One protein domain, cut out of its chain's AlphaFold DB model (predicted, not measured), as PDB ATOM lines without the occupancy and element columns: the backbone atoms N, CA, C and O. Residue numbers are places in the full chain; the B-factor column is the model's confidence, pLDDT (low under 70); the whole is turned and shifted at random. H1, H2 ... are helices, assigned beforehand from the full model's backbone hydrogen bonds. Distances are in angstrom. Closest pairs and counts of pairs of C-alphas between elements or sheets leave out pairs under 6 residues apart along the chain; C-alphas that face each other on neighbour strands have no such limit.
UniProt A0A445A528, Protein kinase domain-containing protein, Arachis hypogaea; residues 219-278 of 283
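Overview. This is residues 219 to 278 of the 283 residues of the protein "Protein kinase domain-containing protein" of Arachis hypogaea (UniProt A0A445A528). Five helices make a loosely knit frame: the long helix H2 forms one side, and the short H4 sits beside its first half, with H1 and H3 near H4. H5 lies beyond the last residues of H2, at one end of the longest axis. The printed part has 60 residues, with five named helices in the order H1 to H5, no named strand, and the class all helix. It is only just compact, close to loose, with a radius of gyration of the C-alphas of 12.4 A, and elongated, spanning 40 by 26 by 20 A.

Arrangement. Start with H1, residues 219 to 223, and look across to H4, residues 260 to 263: they are close but not clearly touching, with the C-alphas of Ala 222 and Ser 260 closest at 5.9 A. Next comes H2, residues 231 to 244, which touches H4 with residues 234 to 238 alone; the closest C-alphas, of Val 234 and Phe 263, are 6.3 A apart. H3, residues 249 to 255, is close to H4 but not clearly touching, with the C-alphas of Trp 252 and Ser 260 closest at 6.7 A. H1 and H3 are only just apart, at 8.2 A. At H5, residues 273 to 276, find the C-alphas of Leu 243 and Ile 273, the closest at 5.6 A: H2 and H5 only just touch, with 3 pairs of C-alphas within 8 A, and H2 does so with residues 243 to 244 alone. In H1, H2 and H3 every O i to N i+4 pair is within hydrogen-bond range; H4 and H5 are too short for such a pair.

Along the chain. Find C-alpha 219 at (35.077, 3.962, -20.743), where H1 begins. H2 runs 19.9 A from C-alpha 231 at (29.104, 19.076, -13.220), and H3 covers 9.9 A. H5 ends at C-alpha 276, at (52.300, 22.929, -21.484).

Size, cuts and confidence. The C-alphas of Ala 226 and Lys 278, the two farthest apart, are 40.6 A from each other. The printed part has no cut and no long link. The mean pLDDT of the printed part is 82.8, and residues 256 to 261 are under 70.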
ATOM      1  N   LYS A 219      35.877   4.784 -19.829       83.12
ATOM      2  CA  LYS A 219      35.077   3.962 -20.743       83.12
ATOM      3  C   LYS A 219      34.131   3.044 -19.963       83.12
ATOM      4  O   LYS A 219      32.956   2.954 -20.304       83.12
ATOM      5  N   GLY A 220      34.632   2.394 -18.918       84.81
ATOM      6  CA  GLY A 220      33.867   1.540 -18.019       84.81
ATOM      7  C   GLY A 220      32.775   2.325 -17.302       84.81
ATOM      8  O   GLY A 220      31.617   1.915 -17.336       84.81
ATOM      9  N   LEU A 221      33.094   3.501 -16.754       85.75
ATOM     10  CA  LEU A 221      32.083   4.336 -16.098       85.75
ATOM     11  C   LEU A 221      31.023   4.851 -17.084       85.75
ATOM     12  O   LEU A 221      29.836   4.808 -16.784       85.75
ATOM     13  N   ALA A 222      31.432   5.276 -18.284       82.31
ATOM     14  CA  ALA A 222      30.526   5.751 -19.332       82.31
ATOM     15  C   ALA A 222      29.558   4.671 -19.847       82.31
ATOM     16  O   ALA A 222      28.528   4.992 -20.440       82.31
ATOM     17  N   SER A 223      29.908   3.396 -19.666       83.38
ATOM     18  CA  SER A 223      29.103   2.263 -20.126       83.38
ATOM     19  C   SER A 223      27.947   1.913 -19.187       83.38
ATOM     20  O   SER A 223      27.013   1.238 -19.612       83.38
ATOM     21  N   ASN A 224      27.980   2.387 -17.937       83.25
ATOM     22  CA  ASN A 224      26.949   2.106 -16.946       83.25
ATOM     23  C   ASN A 224      25.952   3.280 -16.843       83.25
ATOM     24  O   ASN A 224      26.292   4.304 -16.249       83.25
ATOM     25  N   PRO A 225      24.710   3.144 -17.347       80.25
ATOM     26  CA  PRO A 225      23.730   4.232 -17.352       80.25
ATOM     27  C   PRO A 225      23.240   4.635 -15.952       80.25
ATOM     28  O   PRO A 225      22.657   5.706 -15.800       80.25
ATOM     29  N   ALA A 226      23.466   3.810 -14.922       86.00
ATOM     30  CA  ALA A 226      23.098   4.144 -13.547       86.00
ATOM     31  C   ALA A 226      24.032   5.193 -12.918       86.00
ATOM     32  O   ALA A 226      23.673   5.826 -11.925       86.00
ATOM     33  N   ILE A 227      25.227   5.390 -13.483       85.44
ATOM     34  CA  ILE A 227      26.202   6.355 -12.978       85.44
ATOM     35  C   ILE A 227      25.857   7.741 -13.521       85.44
ATOM     36  O   ILE A 227      25.801   7.956 -14.726       85.44
ATOM     37  N   LYS A 228      25.672   8.712 -12.627       85.19
ATOM     38  CA  LYS A 228      25.524  10.124 -12.993       85.19
ATOM     39  C   LYS A 228      26.777  10.884 -12.586       85.19
ATOM     40  O   LYS A 228      27.235  10.761 -11.454       85.19
ATOM     41  N   PHE A 229      27.312  11.673 -13.507       85.50
ATOM     42  CA  PHE A 229      28.452  12.544 -13.243       85.50
ATOM     43  C   PHE A 229      27.950  13.909 -12.788       85.50
ATOM     44  O   PHE A 229      27.050  14.477 -13.403       85.50
ATOM     45  N   SER A 230      28.539  14.438 -11.719       89.62
ATOM     46  CA  SER A 230      28.332  15.833 -11.327       89.62
ATOM     47  C   SER A 230      28.992  16.780 -12.330       89.62
ATOM     48  O   SER A 230      29.964  16.413 -12.995       89.62
ATOM     49  N   GLU A 231      28.518  18.021 -12.385       88.00
ATOM     50  CA  GLU A 231      29.104  19.076 -13.220       88.00
ATOM     51  C   GLU A 231      30.614  19.214 -12.979       88.00
ATOM     52  O   GLU A 231      31.404  19.164 -13.919       88.00
ATOM     53  N   SER A 232      31.034  19.214 -11.708       90.25
ATOM     54  CA  SER A 232      32.452  19.280 -11.335       90.25
ATOM     55  C   SER A 232      33.293  18.133 -11.919       90.25
ATOM     56  O   SER A 232      34.438  18.341 -12.321       90.25
ATOM     57  N   GLN A 233      32.741  16.917 -12.014       89.44
ATOM     58  CA  GLN A 233      33.439  15.763 -12.588       89.44
ATOM     59  C   GLN A 233      33.538  15.869 -14.113       89.44
ATOM     60  O   GLN A 233      34.577  15.533 -14.685       89.44
ATOM     61  N   VAL A 234      32.492  16.375 -14.772       88.12
ATOM     62  CA  VAL A 234      32.508  16.639 -16.218       88.12
ATOM     63  C   VAL A 234      33.542  17.717 -16.550       88.12
ATOM     64  O   VAL A 234      34.335  17.545 -17.479       88.12
ATOM     65  N   GLU A 235      33.635  18.772 -15.740       88.81
ATOM     66  CA  GLU A 235      34.664  19.801 -15.893       88.81
ATOM     67  C   GLU A 235      36.084  19.238 -15.775       88.81
ATOM     68  O   GLU A 235      36.968  19.631 -16.542       88.81
ATOM     69  N   GLN A 236      36.334  18.304 -14.848       89.50
ATOM     70  CA  GLN A 236      37.647  17.653 -14.746       89.50
ATOM     71  C   GLN A 236      37.998  16.893 -16.029       89.50
ATOM     72  O   GLN A 236      39.126  16.989 -16.517       89.50
ATOM     73  N   ILE A 237      37.034  16.190 -16.627       88.62
ATOM     74  CA  ILE A 237      37.233  15.498 -17.907       88.62
ATOM     75  C   ILE A 237      37.546  16.507 -19.019       88.62
ATOM     76  O   ILE A 237      38.466  16.301 -19.812       88.62
ATOM     77  N   HIS A 238      36.863  17.652 -19.042       88.06
ATOM     78  CA  HIS A 238      37.146  18.714 -20.010       88.06
ATOM     79  C   HIS A 238      38.529  19.336 -19.812       88.06
ATOM     80  O   HIS A 238      39.190  19.652 -20.799       88.06
ATOM     81  N   ARG A 239      39.030  19.460 -18.576       88.56
ATOM     82  CA  ARG A 239      40.428  19.868 -18.322       88.56
ATOM     83  C   ARG A 239      41.419  18.872 -18.931       88.56
ATOM     84  O   ARG A 239      42.406  19.292 -19.535       88.56
ATOM     85  N   ILE A 240      41.130  17.570 -18.851       89.94
ATOM     86  CA  ILE A 240      41.945  16.534 -19.503       89.94
ATOM     87  C   ILE A 240      41.909  16.699 -21.027       89.94
ATOM     88  O   ILE A 240      42.963  16.630 -21.660       89.94
ATOM     89  N   PHE A 241      40.744  16.954 -21.630       90.06
ATOM     90  CA  PHE A 241      40.636  17.167 -23.079       90.06
ATOM     91  C   PHE A 241      41.301  18.463 -23.543       90.06
ATOM     92  O   PHE A 241      41.957  18.462 -24.580       90.06
ATOM     93  N   LYS A 242      41.225  19.544 -22.762       89.75
ATOM     94  CA  LYS A 242      41.964  20.786 -23.036       89.75
ATOM     95  C   LYS A 242      43.469  20.539 -23.123       89.75
ATOM     96  O   LYS A 242      44.122  21.110 -23.986       89.75
ATOM     97  N   LEU A 243      44.001  19.655 -22.278       88.62
ATOM     98  CA  LEU A 243      45.413  19.282 -22.292       88.62
ATOM     99  C   LEU A 243      45.749  18.307 -23.437       88.62
ATOM    100  O   LEU A 243      46.657  18.544 -24.240       88.62
ATOM    101  N   CYS A 244      45.014  17.196 -23.523       89.44
ATOM    102  CA  CYS A 244      45.327  16.052 -24.385       89.44
ATOM    103  C   CYS A 244      44.783  16.156 -25.818       89.44
ATOM    104  O   CYS A 244      45.236  15.404 -26.691       89.44
ATOM    105  N   GLY A 245      43.851  17.076 -26.053       90.81
ATOM    106  CA  GLY A 245      42.992  17.149 -27.230       90.81
ATOM    107  C   GLY A 245      41.675  16.388 -27.039       90.81
ATOM    108  O   GLY A 245      41.629  15.376 -26.332       90.81
ATOM    109  N   SER A 246      40.610  16.872 -27.682       88.75
ATOM    110  CA  SER A 246      39.320  16.174 -27.727       88.75
ATOM    111  C   SER A 246      39.416  14.891 -28.567       88.75
ATOM    112  O   SER A 246      40.150  14.862 -29.558       88.75
ATOM    113  N   PRO A 247      38.674  13.824 -28.218       86.44
ATOM    114  CA  PRO A 247      38.494  12.681 -29.112       86.44
ATOM    115  C   PRO A 247      37.765  13.090 -30.401       86.44
ATOM    116  O   PRO A 247      36.928  13.996 -30.367       86.44
ATOM    117  N   SER A 248      38.056  12.407 -31.514       85.81
ATOM    118  CA  SER A 248      37.383  12.637 -32.800       85.81
ATOM    119  C   SER A 248      35.911  12.219 -32.764       85.81
ATOM    120  O   SER A 248      35.515  11.377 -31.957       85.81
ATOM    121  N   ASP A 249      35.097  12.758 -33.673       82.88
ATOM    122  CA  ASP A 249      33.681  12.383 -33.781       82.88
ATOM    123  C   ASP A 249      33.490  10.881 -34.028       82.88
ATOM    124  O   ASP A 249      32.685  10.245 -33.346       82.88
ATOM    125  N   ASP A 250      34.321  10.279 -34.880       84.00
ATOM    126  CA  ASP A 250      34.334   8.831 -35.120       84.00
ATOM    127  C   ASP A 250      34.573   8.012 -33.848       84.00
ATOM    128  O   ASP A 250      34.048   6.907 -33.705       84.00
ATOM    129  N   TYR A 251      35.382   8.527 -32.915       82.12
ATOM    130  CA  TYR A 251      35.623   7.857 -31.641       82.12
ATOM    131  C   TYR A 251      34.351   7.826 -30.793       82.12
ATOM    132  O   TYR A 251      34.029   6.791 -30.210       82.12
ATOM    133  N   TRP A 252      33.607   8.935 -30.756       80.12
ATOM    134  CA  TRP A 252      32.339   9.029 -30.032       80.12
ATOM    135  C   TRP A 252      31.262   8.124 -30.637       80.12
ATOM    136  O   TRP A 252      30.568   7.436 -29.888       80.12
ATOM    137  N   LEU A 253      31.182   8.062 -31.972       78.25
ATOM    138  CA  LEU A 253      30.272   7.166 -32.692       78.25
ATOM    139  C   LEU A 253      30.567   5.695 -32.385       78.25
ATOM    140  O   LEU A 253      29.665   4.937 -32.042       78.25
ATOM    141  N   LYS A 254      31.846   5.298 -32.434       77.06
ATOM    142  CA  LYS A 254      32.280   3.929 -32.107       77.06
ATOM    143  C   LYS A 254      32.072   3.569 -30.643       77.06
ATOM    144  O   LYS A 254      31.953   2.388 -30.329       77.06
ATOM    145  N   LEU A 255      32.082   4.553 -29.743       72.38
ATOM    146  CA  LEU A 255      31.859   4.289 -28.329       72.38
ATOM    147  C   LEU A 255      30.438   3.776 -28.096       72.38
ATOM    148  O   LEU A 255      30.291   2.837 -27.325       72.38
ATOM    149  N   SER A 256      29.425   4.357 -28.759       69.38
ATOM    150  CA  SER A 256      28.003   3.990 -28.616       69.38
ATOM    151  C   SER A 256      27.594   3.700 -27.156       69.38
ATOM    152  O   SER A 256      26.872   2.752 -26.859       69.38
ATOM    153  N   LEU A 257      28.141   4.474 -26.207       69.44
ATOM    154  CA  LEU A 257      27.871   4.300 -24.780       69.44
ATOM    155  C   LEU A 257      26.761   5.265 -24.351       69.44
ATOM    156  O   LEU A 257      26.801   6.422 -24.773       69.44
ATOM    157  N   PRO A 258      25.839   4.852 -23.461       64.81
ATOM    158  CA  PRO A 258      24.704   5.676 -23.037       64.81
ATOM    159  C   PRO A 258      25.087   7.067 -22.512       64.81
ATOM    160  O   PRO A 258      24.330   8.019 -22.678       64.81
ATOM    161  N   LEU A 259      26.268   7.200 -21.897       63.78
ATOM    162  CA  LEU A 259      26.741   8.448 -21.292       63.78
ATOM    163  C   LEU A 259      27.873   9.126 -22.074       63.78
ATOM    164  O   LEU A 259      28.420  10.125 -21.611       63.78
ATOM    165  N   SER A 260      28.250   8.627 -23.258       64.81
ATOM    166  CA  SER A 260      29.378   9.191 -24.017       64.81
ATOM    167  C   SER A 260      29.145  10.655 -24.412       64.81
ATOM    168  O   SER A 260      30.083  11.453 -24.402       64.81
ATOM    169  N   MET A 261      27.889  11.028 -24.682       69.12
ATOM    170  CA  MET A 261      27.510  12.396 -25.037       69.12
ATOM    171  C   MET A 261      27.661  13.388 -23.880       69.12
ATOM    172  O   MET A 261      27.934  14.553 -24.140       69.12
ATOM    173  N   VAL A 262      27.570  12.938 -22.623       75.56
ATOM    174  CA  VAL A 262      27.735  13.806 -21.437       75.56
ATOM    175  C   VAL A 262      29.144  14.403 -21.383       75.56
ATOM    176  O   VAL A 262      29.344  15.514 -20.901       75.56
ATOM    177  N   PHE A 263      30.138  13.690 -21.916       79.38
ATOM    178  CA  PHE A 263      31.521  14.161 -21.944       79.38
ATOM    179  C   PHE A 263      31.876  14.941 -23.204       79.38
ATOM    180  O   PHE A 263      32.919  15.599 -23.227       79.38
ATOM    181  N   LYS A 264      31.057  14.866 -24.259       80.31
ATOM    182  CA  LYS A 264      31.372  15.507 -25.533       80.31
ATOM    183  C   LYS A 264      31.283  17.024 -25.369       80.31
ATOM    184  O   LYS A 264      30.214  17.584 -25.164       80.31
ATOM    185  N   SER A 265      32.431  17.690 -25.459       74.88
ATOM    186  CA  SER A 265      32.493  19.153 -25.455       74.88
ATOM    187  C   SER A 265      31.838  19.722 -26.725       74.88
ATOM    188  O   SER A 265      32.073  19.171 -27.805       74.88
ATOM    189  N   PRO A 266      31.102  20.848 -26.637       77.12
ATOM    190  CA  PRO A 266      30.617  21.585 -27.809       77.12
ATOM    191  C   PRO A 266      31.751  22.079 -28.716       77.12
ATOM    192  O   PRO A 266      31.576  22.228 -29.922       77.12
ATOM    193  N   HIS A 267      32.929  22.329 -28.136       81.38
ATOM    194  CA  HIS A 267      34.108  22.806 -28.850       81.38
ATOM    195  C   HIS A 267      35.216  21.754 -28.865       81.38
ATOM    196  O   HIS A 267      35.517  21.118 -27.849       81.38
ATOM    197  N   HIS A 268      35.865  21.602 -30.017       86.00
ATOM    198  CA  HIS A 268      37.005  20.709 -30.172       86.00
ATOM    199  C   HIS A 268      38.272  21.332 -29.567       86.00
ATOM    200  O   HIS A 268      38.734  22.388 -30.003       86.00
ATOM    201  N   TYR A 269      38.883  20.656 -28.594       90.12
ATOM    202  CA  TYR A 269      40.145  21.083 -28.000       90.12
ATOM    203  C   TYR A 269      41.331  20.537 -28.797       90.12
ATOM    204  O   TYR A 269      41.433  19.336 -29.050       90.12
ATOM    205  N   ARG A 270      42.271  21.414 -29.165       88.75
ATOM    206  CA  ARG A 270      43.557  21.002 -29.744       88.75
ATOM    207  C   ARG A 270      44.497  20.545 -28.629       88.75
ATOM    208  O   ARG A 270      44.599  21.202 -27.601       88.75
ATOM    209  N   ARG A 271      45.230  19.451 -28.858       89.88
ATOM    210  CA  ARG A 271      46.277  18.978 -27.939       89.88
ATOM    211  C   ARG A 271      47.325  20.068 -27.703       89.88
ATOM    212  O   ARG A 271      47.898  20.574 -28.666       89.88
ATOM    213  N   CYS A 272      47.636  20.345 -26.438       89.88
ATOM    214  CA  CYS A 272      48.653  21.322 -26.046       89.88
ATOM    215  C   CYS A 272      49.740  20.766 -25.111       89.88
ATOM    216  O   CYS A 272      50.611  21.531 -24.722       89.88
ATOM    217  N   ILE A 273      49.765  19.450 -24.828       84.56
ATOM    218  CA  ILE A 273      50.772  18.778 -23.969       84.56
ATOM    219  C   ILE A 273      52.198  19.288 -24.223       84.56
ATOM    220  O   ILE A 273      52.864  19.719 -23.288       84.56
ATOM    221  N   ALA A 274      52.657  19.274 -25.477       82.38
ATOM    222  CA  ALA A 274      54.017  19.691 -25.817       82.38
ATOM    223  C   ALA A 274      54.290  21.158 -25.457       82.38
ATOM    224  O   ALA A 274      55.401  21.484 -25.076       82.38
ATOM    225  N   ASN A 275      53.274  22.025 -25.541       83.44
ATOM    226  CA  ASN A 275      53.375  23.425 -25.143       83.44
ATOM    227  C   ASN A 275      53.315  23.615 -23.627       83.44
ATOM    228  O   ASN A 275      54.029  24.459 -23.100       83.44
ATOM    229  N   THR A 276      52.468  22.852 -22.941       81.69
ATOM    230  CA  THR A 276      52.300  22.929 -21.484       81.69
ATOM    231  C   THR A 276      53.517  22.395 -20.738       81.69
ATOM    232  O   THR A 276      53.851  22.901 -19.676       81.69
ATOM    233  N   PHE A 277      54.186  21.387 -21.294       76.06
ATOM    234  CA  PHE A 277      55.323  20.721 -20.668       76.06
ATOM    235  C   PHE A 277      56.653  21.032 -21.372       76.06
ATOM    236  O   PHE A 277      57.564  20.217 -21.306       76.06
ATOM    237  N   LYS A 278      56.791  22.199 -22.026       77.44
ATOM    238  CA  LYS A 278      58.036  22.611 -22.716       77.44
ATOM    239  C   LYS A 278      59.264  22.575 -21.811       77.44
ATOM    240  O   LYS A 278      60.330  22.153 -22.243       77.44
TER     241      LYS A 278